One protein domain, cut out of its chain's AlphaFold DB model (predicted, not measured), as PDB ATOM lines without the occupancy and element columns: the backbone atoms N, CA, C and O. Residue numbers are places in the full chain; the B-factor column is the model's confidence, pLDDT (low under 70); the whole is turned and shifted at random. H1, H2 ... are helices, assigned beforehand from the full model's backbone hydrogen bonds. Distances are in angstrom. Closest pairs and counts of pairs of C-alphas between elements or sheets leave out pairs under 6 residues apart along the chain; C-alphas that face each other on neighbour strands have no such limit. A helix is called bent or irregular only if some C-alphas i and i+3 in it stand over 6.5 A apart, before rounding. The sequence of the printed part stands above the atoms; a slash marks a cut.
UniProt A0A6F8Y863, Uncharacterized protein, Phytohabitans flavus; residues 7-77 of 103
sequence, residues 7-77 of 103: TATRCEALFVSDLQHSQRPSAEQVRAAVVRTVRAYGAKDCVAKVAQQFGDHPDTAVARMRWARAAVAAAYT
ATOM      1  N   THR A   7     -35.192  14.973 -49.195       95.19
ATOM      2  CA  THR A   7     -36.434  14.207 -49.019       95.19
ATOM      3  C   THR A   7     -37.022  14.430 -47.633       95.19
ATOM      4  O   THR A   7     -38.228  14.663 -47.526       95.19
ATOM      5  N   ALA A   8     -36.191  14.438 -46.586       94.88
ATOM      6  CA  ALA A   8     -36.639  14.801 -45.240       94.88
ATOM      7  C   ALA A   8     -37.218  16.219 -45.206       94.88
ATOM      8  O   ALA A   8     -38.345  16.395 -44.751       94.88
ATOM      9  N   THR A   9     -36.522  17.186 -45.814       95.88
ATOM     10  CA  THR A   9     -36.997  18.579 -45.894       95.88
ATOM     11  C   THR A   9     -38.367  18.672 -46.576       95.88
ATOM     12  O   THR A   9     -39.258  19.379 -46.110       95.88
ATOM     13  N   ARG A  10     -38.580  17.924 -47.670       97.50
ATOM     14  CA  ARG A  10     -39.885  17.856 -48.354       97.50
ATOM     15  C   ARG A  10     -40.971  17.268 -47.450       97.50
ATOM     16  O   ARG A  10     -42.092  17.767 -47.462       97.50
ATOM     17  N   CYS A  11     -40.656  16.227 -46.680       98.06
ATOM     18  CA  CYS A  11     -41.607  15.601 -45.759       98.06
ATOM     19  C   CYS A  11     -41.974  16.533 -44.598       98.06
ATOM     20  O   CYS A  11     -43.151  16.661 -44.281       98.06
ATOM     21  N   GLU A  12     -40.990  17.206 -44.001       97.88
ATOM     22  CA  GLU A  12     -41.179  18.177 -42.914       97.88
ATOM     23  C   GLU A  12     -42.008  19.376 -43.385       97.88
ATOM     24  O   GLU A  12     -42.972  19.767 -42.731       97.88
ATOM     25  N   ALA A  13     -41.702  19.904 -44.570       98.00
ATOM     26  CA  ALA A  13     -42.492  20.963 -45.183       98.00
ATOM     27  C   ALA A  13     -43.936  20.517 -45.459       98.00
ATOM     28  O   ALA A  13     -44.879  21.240 -45.163       98.00
ATOM     29  N   LEU A  14     -44.146  19.311 -45.992       98.38
ATOM     30  CA  LEU A  14     -45.502  18.813 -46.235       98.38
ATOM     31  C   LEU A  14     -46.268  18.557 -44.925       98.38
ATOM     32  O   LEU A  14     -47.474  18.814 -44.850       98.38
ATOM     33  N   PHE A  15     -45.572  18.095 -43.884       98.31
ATOM     34  CA  PHE A  15     -46.137  17.896 -42.553       98.31
ATOM     35  C   PHE A  15     -46.722  19.196 -41.994       98.31
ATOM     36  O   PHE A  15     -47.866  19.181 -41.550       98.31
ATOM     37  N   VAL A  16     -45.972  20.303 -42.065       97.81
ATOM     38  CA  VAL A  16     -46.386  21.603 -41.503       97.81
ATOM     39  C   VAL A  16     -47.276  22.427 -42.444       97.81
ATOM     40  O   VAL A  16     -47.738  23.500 -42.065       97.81
ATOM     41  N   SER A  17     -47.519  21.949 -43.667       97.75
ATOM     42  CA  SER A  17     -48.412  22.611 -44.625       97.75
ATOM     43  C   SER A  17     -49.891  22.494 -44.234       97.75
ATOM     44  O   SER A  17     -50.288  21.671 -43.412       97.75
ATOM     45  N   ASP A  18     -50.741  23.281 -44.879       96.06
ATOM     46  CA  ASP A  18     -52.201  23.209 -44.764       96.06
ATOM     47  C   ASP A  18     -52.830  22.055 -45.570       96.06
ATOM     48  O   ASP A  18     -54.017  21.766 -45.420       96.06
ATOM     49  N   LEU A  19     -52.045  21.370 -46.408       97.19
ATOM     50  CA  LEU A  19     -52.536  20.323 -47.298       97.19
ATOM     51  C   LEU A  19     -52.933  19.065 -46.514       97.19
ATOM     52  O   LEU A  19     -52.133  18.513 -45.757       97.19
ATOM     53  N   GLN A  20     -54.153  18.577 -46.731       93.88
ATOM     54  CA  GLN A  20     -54.705  17.429 -46.011       93.88
ATOM     55  C   GLN A  20     -54.795  16.175 -46.886       93.88
ATOM     56  O   GLN A  20     -55.046  16.240 -48.089       93.88
ATOM     57  N   HIS A  21     -54.667  15.002 -46.259       92.88
ATOM     58  CA  HIS A  21     -54.815  13.714 -46.943       92.88
ATOM     59  C   HIS A  21     -56.202  13.532 -47.582       92.88
ATOM     60  O   HIS A  21     -56.305  13.031 -48.703       92.88
ATOM     61  N   SER A  22     -57.260  13.973 -46.893       95.00
ATOM     62  CA  SER A  22     -58.661  13.846 -47.319       95.00
ATOM     63  C   SER A  22     -58.967  14.566 -48.633       95.00
ATOM     64  O   SER A  22     -59.847  14.134 -49.373       95.00
ATOM     65  N   GLN A  23     -58.203  15.609 -48.966       94.56
ATOM     66  CA  GLN A  23     -58.337  16.363 -50.214       94.56
ATOM     67  C   GLN A  23     -57.835  15.583 -51.441       94.56
ATOM     68  O   GLN A  23     -57.978  16.070 -52.558       94.56
ATOM     69  N   ARG A  24     -57.241  14.392 -51.247       93.94
ATOM     70  CA  ARG A  24     -56.650  13.547 -52.301       93.94
ATOM     71  C   ARG A  24     -55.748  14.350 -53.255       93.94
ATOM     72  O   ARG A  24     -55.994  14.371 -54.461       93.94
ATOM     73  N   PRO A  25     -54.713  15.030 -52.730       96.44
ATOM     74  CA  PRO A  25     -53.933  15.965 -53.524       96.44
ATOM     75  C   PRO A  25     -53.154  15.278 -54.646       96.44
ATOM     76  O   PRO A  25     -52.588  14.195 -54.469       96.44
ATOM     77  N   SER A  26     -53.068  15.953 -55.790       96.44
ATOM     78  CA  SER A  26     -52.216  15.544 -56.903       96.44
ATOM     79  C   SER A  26     -50.730  15.719 -56.562       96.44
ATOM     80  O   SER A  26     -50.350  16.491 -55.676       96.44
ATOM     81  N   ALA A  27     -49.857  15.044 -57.315       96.25
ATOM     82  CA  ALA A  27     -48.409  15.199 -57.166       96.25
ATOM     83  C   ALA A  27     -47.953  16.662 -57.326       96.25
ATOM     84  O   ALA A  27     -47.030  17.107 -56.648       96.25
ATOM     85  N   GLU A  28     -48.607  17.427 -58.200       96.56
ATOM     86  CA  GLU A  28     -48.317  18.847 -58.388       96.56
ATOM     87  C   GLU A  28     -48.715  19.679 -57.168       96.56
ATOM     88  O   GLU A  28     -47.911  20.478 -56.692       96.56
ATOM     89  N   GLN A  29     -49.902  19.439 -56.603       97.94
ATOM     90  CA  GLN A  29     -50.357  20.126 -55.391       97.94
ATOM     91  C   GLN A  29     -49.433  19.844 -54.202       97.94
ATOM     92  O   GLN A  29     -49.114  20.762 -53.449       97.94
ATOM     93  N   VAL A  30     -48.939  18.607 -54.075       98.25
ATOM     94  CA  VAL A  30     -47.930  18.242 -53.069       98.25
ATOM     95  C   VAL A  30     -46.633  19.024 -53.283       98.25
ATOM     96  O   VAL A  30     -46.125  19.637 -52.344       98.25
ATOM     97  N   ARG A  31     -46.097  19.056 -54.512       97.94
ATOM     98  CA  ARG A  31     -44.874  19.818 -54.824       97.94
ATOM     99  C   ARG A  31     -45.049  21.310 -54.544       97.94
ATOM    100  O   ARG A  31     -44.180  21.913 -53.916       97.94
ATOM    101  N   ALA A  32     -46.179  21.884 -54.948       98.06
ATOM    102  CA  ALA A  32     -46.502  23.283 -54.704       98.06
ATOM    103  C   ALA A  32     -46.609  23.587 -53.204       98.06
ATOM    104  O   ALA A  32     -46.015  24.560 -52.743       98.06
ATOM    105  N   ALA A  33     -47.298  22.744 -52.428       98.25
ATOM    106  CA  ALA A  33     -47.408  22.904 -50.979       98.25
ATOM    107  C   ALA A  33     -46.036  22.859 -50.299       98.25
ATOM    108  O   ALA A  33     -45.733  23.728 -49.485       98.25
ATOM    109  N   VAL A  34     -45.171  21.918 -50.689       98.06
ATOM    110  CA  VAL A  34     -43.794  21.852 -50.183       98.06
ATOM    111  C   VAL A  34     -43.034  23.145 -50.479       98.06
ATOM    112  O   VAL A  34     -42.462  23.733 -49.566       98.06
ATOM    113  N   VAL A  35     -43.056  23.627 -51.726       97.69
ATOM    114  CA  VAL A  35     -42.352  24.863 -52.110       97.69
ATOM    115  C   VAL A  35     -42.884  26.069 -51.339       97.69
ATOM    116  O   VAL A  35     -42.087  26.837 -50.800       97.69
ATOM    117  N   ARG A  36     -44.211  26.233 -51.249       98.19
ATOM    118  CA  ARG A  36     -44.830  27.326 -50.480       98.19
ATOM    119  C   ARG A  36     -44.395  27.285 -49.020       98.19
ATOM    120  O   ARG A  36     -44.008  28.309 -48.470       98.19
ATOM    121  N   THR A  37     -44.402  26.102 -48.420       97.88
ATOM    122  CA  THR A  37     -44.129  25.927 -46.992       97.88
ATOM    123  C   THR A  37     -42.654  26.148 -46.657       97.88
ATOM    124  O   THR A  37     -42.340  26.853 -45.700       97.88
ATOM    125  N   VAL A  38     -41.736  25.648 -47.495       96.12
ATOM    126  CA  VAL A  38     -40.298  25.940 -47.359       96.12
ATOM    127  C   VAL A  38     -40.019  27.432 -47.539       96.12
ATOM    128  O   VAL A  38     -39.179  27.970 -46.828       96.12
ATOM    129  N   ARG A  39     -40.715  28.123 -48.449       96.12
ATOM    130  CA  ARG A  39     -40.562  29.577 -48.618       96.12
ATOM    131  C   ARG A  39     -41.114  30.373 -47.435       96.12
ATOM    132  O   ARG A  39     -40.545  31.404 -47.107       96.12
ATOM    133  N   ALA A  40     -42.199  29.905 -46.821       96.88
ATOM    134  CA  ALA A  40     -42.848  30.594 -45.709       96.88
ATOM    135  C   ALA A  40     -42.068  30.470 -44.392       96.88
ATOM    136  O   ALA A  40     -41.963  31.446 -43.658       96.88
ATOM    137  N   TYR A  41     -41.527  29.285 -44.095       94.88
ATOM    138  CA  TYR A  41     -40.904  29.003 -42.794       94.88
ATOM    139  C   TYR A  41     -39.403  28.704 -42.882       94.88
ATOM    140  O   TYR A  41     -38.679  28.803 -41.901       94.88
ATOM    141  N   GLY A  42     -38.895  28.299 -44.044       94.19
ATOM    142  CA  GLY A  42     -37.559  27.716 -44.144       94.19
ATOM    143  C   GLY A  42     -37.480  26.310 -43.532       94.19
ATOM    144  O   GLY A  42     -38.348  25.859 -42.786       94.19
ATOM    145  N   ALA A  43     -36.412  25.578 -43.861       92.25
ATOM    146  CA  ALA A  43     -36.265  24.177 -43.456       92.25
ATOM    147  C   ALA A  43     -36.136  23.991 -41.932       92.25
ATOM    148  O   ALA A  43     -36.710  23.062 -41.372       92.25
ATOM    149  N   LYS A  44     -35.412  24.888 -41.245       92.81
ATOM    150  CA  LYS A  44     -35.187  24.785 -39.792       92.81
ATOM    151  C   LYS A  44     -36.485  24.922 -39.000       92.81
ATOM    152  O   LYS A  44     -36.738  24.107 -38.118       92.81
ATOM    153  N   ASP A  45     -37.324  25.892 -39.350       95.38
ATOM    154  CA  ASP A  45     -38.577  26.104 -38.627       95.38
ATOM    155  C   ASP A  45     -39.611  25.030 -38.969       95.38
ATOM    156  O   ASP A  45     -40.428  24.685 -38.117       95.38
ATOM    157  N   CYS A  46     -39.550  24.429 -40.168       96.44
ATOM    158  CA  CYS A  46     -40.332  23.226 -40.465       96.44
ATOM    159  C   CYS A  46     -39.986  22.093 -39.485       96.44
ATOM    160  O   CYS A  46     -40.891  21.513 -38.891       96.44
ATOM    161  N   VAL A  47     -38.696  21.820 -39.251       95.38
ATOM    162  CA  VAL A  47     -38.255  20.817 -38.261       95.38
ATOM    163  C   VAL A  47     -38.730  21.181 -36.855       95.38
ATOM    164  O   VAL A  47     -39.255  20.322 -36.152       95.38
ATOM    165  N   ALA A  48     -38.583  22.445 -36.448       96.56
ATOM    166  CA  ALA A  48     -39.007  22.894 -35.123       96.56
ATOM    167  C   ALA A  48     -40.518  22.697 -34.907       96.56
ATOM    168  O   ALA A  48     -40.933  22.186 -33.872       96.56
ATOM    169  N   LYS A  49     -41.341  23.024 -35.910       96.94
ATOM    170  CA  LYS A  49     -42.798  22.819 -35.866       96.94
ATOM    171  C   LYS A  49     -43.190  21.344 -35.871       96.94
ATOM    172  O   LYS A  49     -44.134  20.970 -35.182       96.94
ATOM    173  N   VAL A  50     -42.464  20.502 -36.610       97.31
ATOM    174  CA  VAL A  50     -42.622  19.041 -36.530       97.31
ATOM    175  C   VAL A  50     -42.352  18.577 -35.100       97.31
ATOM    176  O   VAL A  50     -43.203  17.918 -34.512       97.31
ATOM    177  N   ALA A  51     -41.207  18.953 -34.526       97.12
ATOM    178  CA  ALA A  51     -40.820  18.560 -33.172       97.12
ATOM    179  C   ALA A  51     -41.837  19.023 -32.121       97.12
ATOM    180  O   ALA A  51     -42.245  18.218 -31.288       97.12
ATOM    181  N   GLN A  52     -42.301  20.274 -32.217       97.56
ATOM    182  CA  GLN A  52     -43.349  20.807 -31.349       97.56
ATOM    183  C   GLN A  52     -44.594  19.921 -31.398       97.56
ATOM    184  O   GLN A  52     -45.079  19.472 -30.365       97.56
ATOM    185  N   GLN A  53     -45.059  19.576 -32.600       97.06
ATOM    186  CA  GLN A  53     -46.293  18.815 -32.728       97.06
ATOM    187  C   GLN A  53     -46.164  17.351 -32.310       97.06
ATOM    188  O   GLN A  53     -47.145  16.756 -31.869       97.06
ATOM    189  N   PHE A  54     -44.965  16.776 -32.395       97.44
ATOM    190  CA  PHE A  54     -44.676  15.480 -31.782       97.44
ATOM    191  C   PHE A  54     -44.672  15.532 -30.247       97.44
ATOM    192  O   PHE A  54     -44.989  14.519 -29.630       97.44
ATOM    193  N   GLY A  55     -44.332  16.674 -29.642       97.62
ATOM    194  CA  GLY A  55     -44.439  16.883 -28.196       97.62
ATOM    195  C   GLY A  55     -45.885  17.074 -27.736       97.62
ATOM    196  O   GLY A  55     -46.300  16.454 -26.762       97.62
ATOM    197  N   ASP A  56     -46.654  17.880 -28.469       97.75
ATOM    198  CA  ASP A  56     -48.021  18.233 -28.076       97.75
ATOM    199  C   ASP A  56     -49.032  17.122 -28.401       97.75
ATOM    200  O   ASP A  56     -49.912  16.813 -27.601       97.75
ATOM    201  N   HIS A  57     -48.923  16.519 -29.592       96.38
ATOM    202  CA  HIS A  57     -49.907  15.573 -30.129       96.38
ATOM    203  C   HIS A  57     -49.219  14.417 -30.881       96.38
ATOM    204  O   HIS A  57     -49.295  14.343 -32.118       96.38
ATOM    205  N   PRO A  58     -48.552  13.489 -30.168       94.31
ATOM    206  CA  PRO A  58     -47.708  12.467 -30.786       94.31
ATOM    207  C   PRO A  58     -48.470  11.571 -31.771       94.31
ATOM    208  O   PRO A  58     -47.994  11.359 -32.886       94.31
ATOM    209  N   ASP A  59     -49.673  11.099 -31.434       95.88
ATOM    210  CA  ASP A  59     -50.449  10.210 -32.313       95.88
ATOM    211  C   ASP A  59     -50.872  10.896 -33.619       95.88
ATOM    212  O   ASP A  59     -50.734  10.340 -34.717       95.88
ATOM    213  N   THR A  60     -51.328  12.149 -33.522       94.69
ATOM    214  CA  THR A  60     -51.689  12.963 -34.691       94.69
ATOM    215  C   THR A  60     -50.463  13.256 -35.551       94.69
ATOM    216  O   THR A  60     -50.526  13.152 -36.781       94.69
ATOM    217  N   ALA A  61     -49.327  13.570 -34.925       97.00
ATOM    218  CA  ALA A  61     -48.070  13.807 -35.620       97.00
ATOM    219  C   ALA A  61     -47.576  12.541 -36.344       97.00
ATOM    220  O   ALA A  61     -47.225  12.599 -37.524       97.00
ATOM    221  N   VAL A  62     -47.622  11.366 -35.712       97.88
ATOM    222  CA  VAL A  62     -47.238  10.101 -36.361       97.88
ATOM    223  C   VAL A  62     -48.086   9.849 -37.608       97.88
ATOM    224  O   VAL A  62     -47.532   9.583 -38.681       97.88
ATOM    225  N   ALA A  63     -49.413   9.965 -37.500       96.75
ATOM    226  CA  ALA A  63     -50.314   9.770 -38.635       96.75
ATOM    227  C   ALA A  63     -50.013  10.758 -39.777       96.75
ATOM    228  O   ALA A  63     -49.888  10.357 -40.941       96.75
ATOM    229  N   ARG A  64     -49.802  12.036 -39.442       97.62
ATOM    230  CA  ARG A  64     -49.480  13.090 -40.411       97.62
ATOM    231  C   ARG A  64     -48.135  12.864 -41.098       97.62
ATOM    232  O   ARG A  64     -48.041  13.017 -42.315       97.62
ATOM    233  N   MET A  65     -47.105  12.467 -40.353       98.00
ATOM    234  CA  MET A  65     -45.771  12.206 -40.899       98.00
ATOM    235  C   MET A  65     -45.762  10.968 -41.799       98.00
ATOM    236  O   MET A  65     -45.136  10.985 -42.861       98.00
ATOM    237  N   ARG A  66     -46.495   9.907 -41.431       98.19
ATOM    238  CA  ARG A  66     -46.670   8.722 -42.288       98.19
ATOM    239  C   ARG A  66     -47.288   9.099 -43.633       98.19
ATOM    240  O   ARG A  66     -46.741   8.732 -44.673       98.19
ATOM    241  N   TRP A  67     -48.363   9.885 -43.612       98.00
ATOM    242  CA  TRP A  67     -48.964  10.402 -44.839       98.00
ATOM    243  C   TRP A  67     -47.985  11.272 -45.637       98.00
ATOM    244  O   TRP A  67     -47.825  11.056 -46.839       98.00
ATOM    245  N   ALA A  68     -47.294  12.210 -44.983       98.19
ATOM    246  CA  ALA A  68     -46.383  13.128 -45.659       98.19
ATOM    247  C   ALA A  68     -45.271  12.377 -46.411       98.19
ATOM    248  O   ALA A  68     -44.995  12.679 -47.572       98.19
ATOM    249  N   ARG A  69     -44.684  11.345 -45.793       97.94
ATOM    250  CA  ARG A  69     -43.662  10.498 -46.429       97.94
ATOM    251  C   ARG A  69     -44.205   9.768 -47.654       97.94
ATOM    252  O   ARG A  69     -43.558   9.787 -48.700       97.94
ATOM    253  N   ALA A  70     -45.391   9.170 -47.549       97.62
ATOM    254  CA  ALA A  70     -46.026   8.474 -48.667       97.62
ATOM    255  C   ALA A  70     -46.355   9.433 -49.827       97.62
ATOM    256  O   ALA A  70     -46.056   9.140 -50.984       97.62
ATOM    257  N   ALA A  71     -46.905  10.608 -49.517       97.81
ATOM    258  CA  ALA A  71     -47.245  11.626 -50.504       97.81
ATOM    259  C   ALA A  71     -46.002  12.209 -51.199       97.81
ATOM    260  O   ALA A  71     -46.004  12.366 -52.419       97.81
ATOM    261  N   VAL A  72     -44.918  12.478 -50.461       97.69
ATOM    262  CA  VAL A  72     -43.638  12.924 -51.043       97.69
ATOM    263  C   VAL A  72     -43.032  11.835 -51.926       97.69
ATOM    264  O   VAL A  72     -42.623  12.134 -53.047       97.69
ATOM    265  N   ALA A  73     -43.015  10.577 -51.481       96.06
ATOM    266  CA  ALA A  73     -42.515   9.473 -52.299       96.06
ATOM    267  C   ALA A  73     -43.289   9.356 -53.625       96.06
ATOM    268  O   ALA A  73     -42.684   9.265 -54.691       96.06
ATOM    269  N   ALA A  74     -44.622   9.451 -53.575       94.62
ATOM    270  CA  ALA A  74     -45.464   9.418 -54.767       94.62
ATOM    271  C   ALA A  74     -45.267  10.647 -55.677       94.62
ATOM    272  O   ALA A  74     -45.251  10.515 -56.900       94.62
ATOM    273  N   ALA A  75     -45.100  11.843 -55.108       96.00
ATOM    274  CA  ALA A  75     -44.997  13.086 -55.873       96.00
ATOM    275  C   ALA A  75     -43.622  13.316 -56.522       96.00
ATOM    276  O   ALA A  75     -43.528  14.068 -57.496       96.00
ATOM    277  N   TYR A  76     -42.567  12.700 -55.984       93.25
ATOM    278  CA  TYR A  76     -41.186  12.853 -56.455       93.25
ATOM    279  C   TYR A  76     -40.590  11.563 -57.029       93.25
ATOM    280  O   TYR A  76     -39.392  11.523 -57.308       93.25
ATOM    281  N   THR A  77     -41.399  10.519 -57.238       88.31
ATOM    282  CA  THR A  77     -40.946   9.344 -57.986       88.31
ATOM    283  C   THR A  77     -40.602   9.744 -59.420       88.31
ATOM    284  O   THR A  77     -41.399  10.375 -60.123       88.31
TER     285      THR A  77
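Overview. This is residues 7 to 77 of the 103 residues of an uncharacterized protein of Phytohabitans flavus (UniProt A0A6F8Y863). The bent helix H2 makes two sides of a triangle, H3 closes the third, and short H1 passes through the middle. The printed part has 71 residues with three named helices, H1, H2, H3 in order, and no named strand: all helix. It is compact, radius of gyration of the C-alphas 11.0 A, spanning 30 by 24 by 18 A.

Along the chain. H2, residues 27 to 56, is one helix by its hydrogen bonds but bent: C-alphas 40 and 43 are 9.5 A apart. Its arms are H2a, residues 27 to 40, 20.0 A long, and H2b, residues 43 to 56, 20.3 A. Find C-alpha 58 at (-47.708, 12.467, -30.786); H3 runs 26.5 A to C-alpha 76. Find H1, residues 7 to 16, from C-alpha 7 at (-36.434, 14.207, -49.019), 14.5 A long.

Arrangement. H2a and H2b stand about perpendicular, 83 degrees. H2b and H3 form a hairpin, tilt 35.0 degrees, only just steep; closest C-alphas Phe 54 and Ala 61, 5.4 A. H2a touches H3, closest C-alphas Ala 27 and Ala 75, 4.2 A. H1 touches H2a, H2b and H3, closest C-alphas Ala 13 and Val 34, 5.2 A; Ala 13 and Cys 46, 5.7 A; Cys 11 and Ala 68, 5.4 A. Packing is mostly crossed, at no shallow tilt. In H1, H2a, H2b and H3 every O i to N i+4 pair is within hydrogen-bond range.

Size, cuts and confidence. The farthest C-alphas, Asp 56 and Thr 77, are 32.0 A apart. The printed part has no cut and no long link; no printed residue is under 70 in pLDDT.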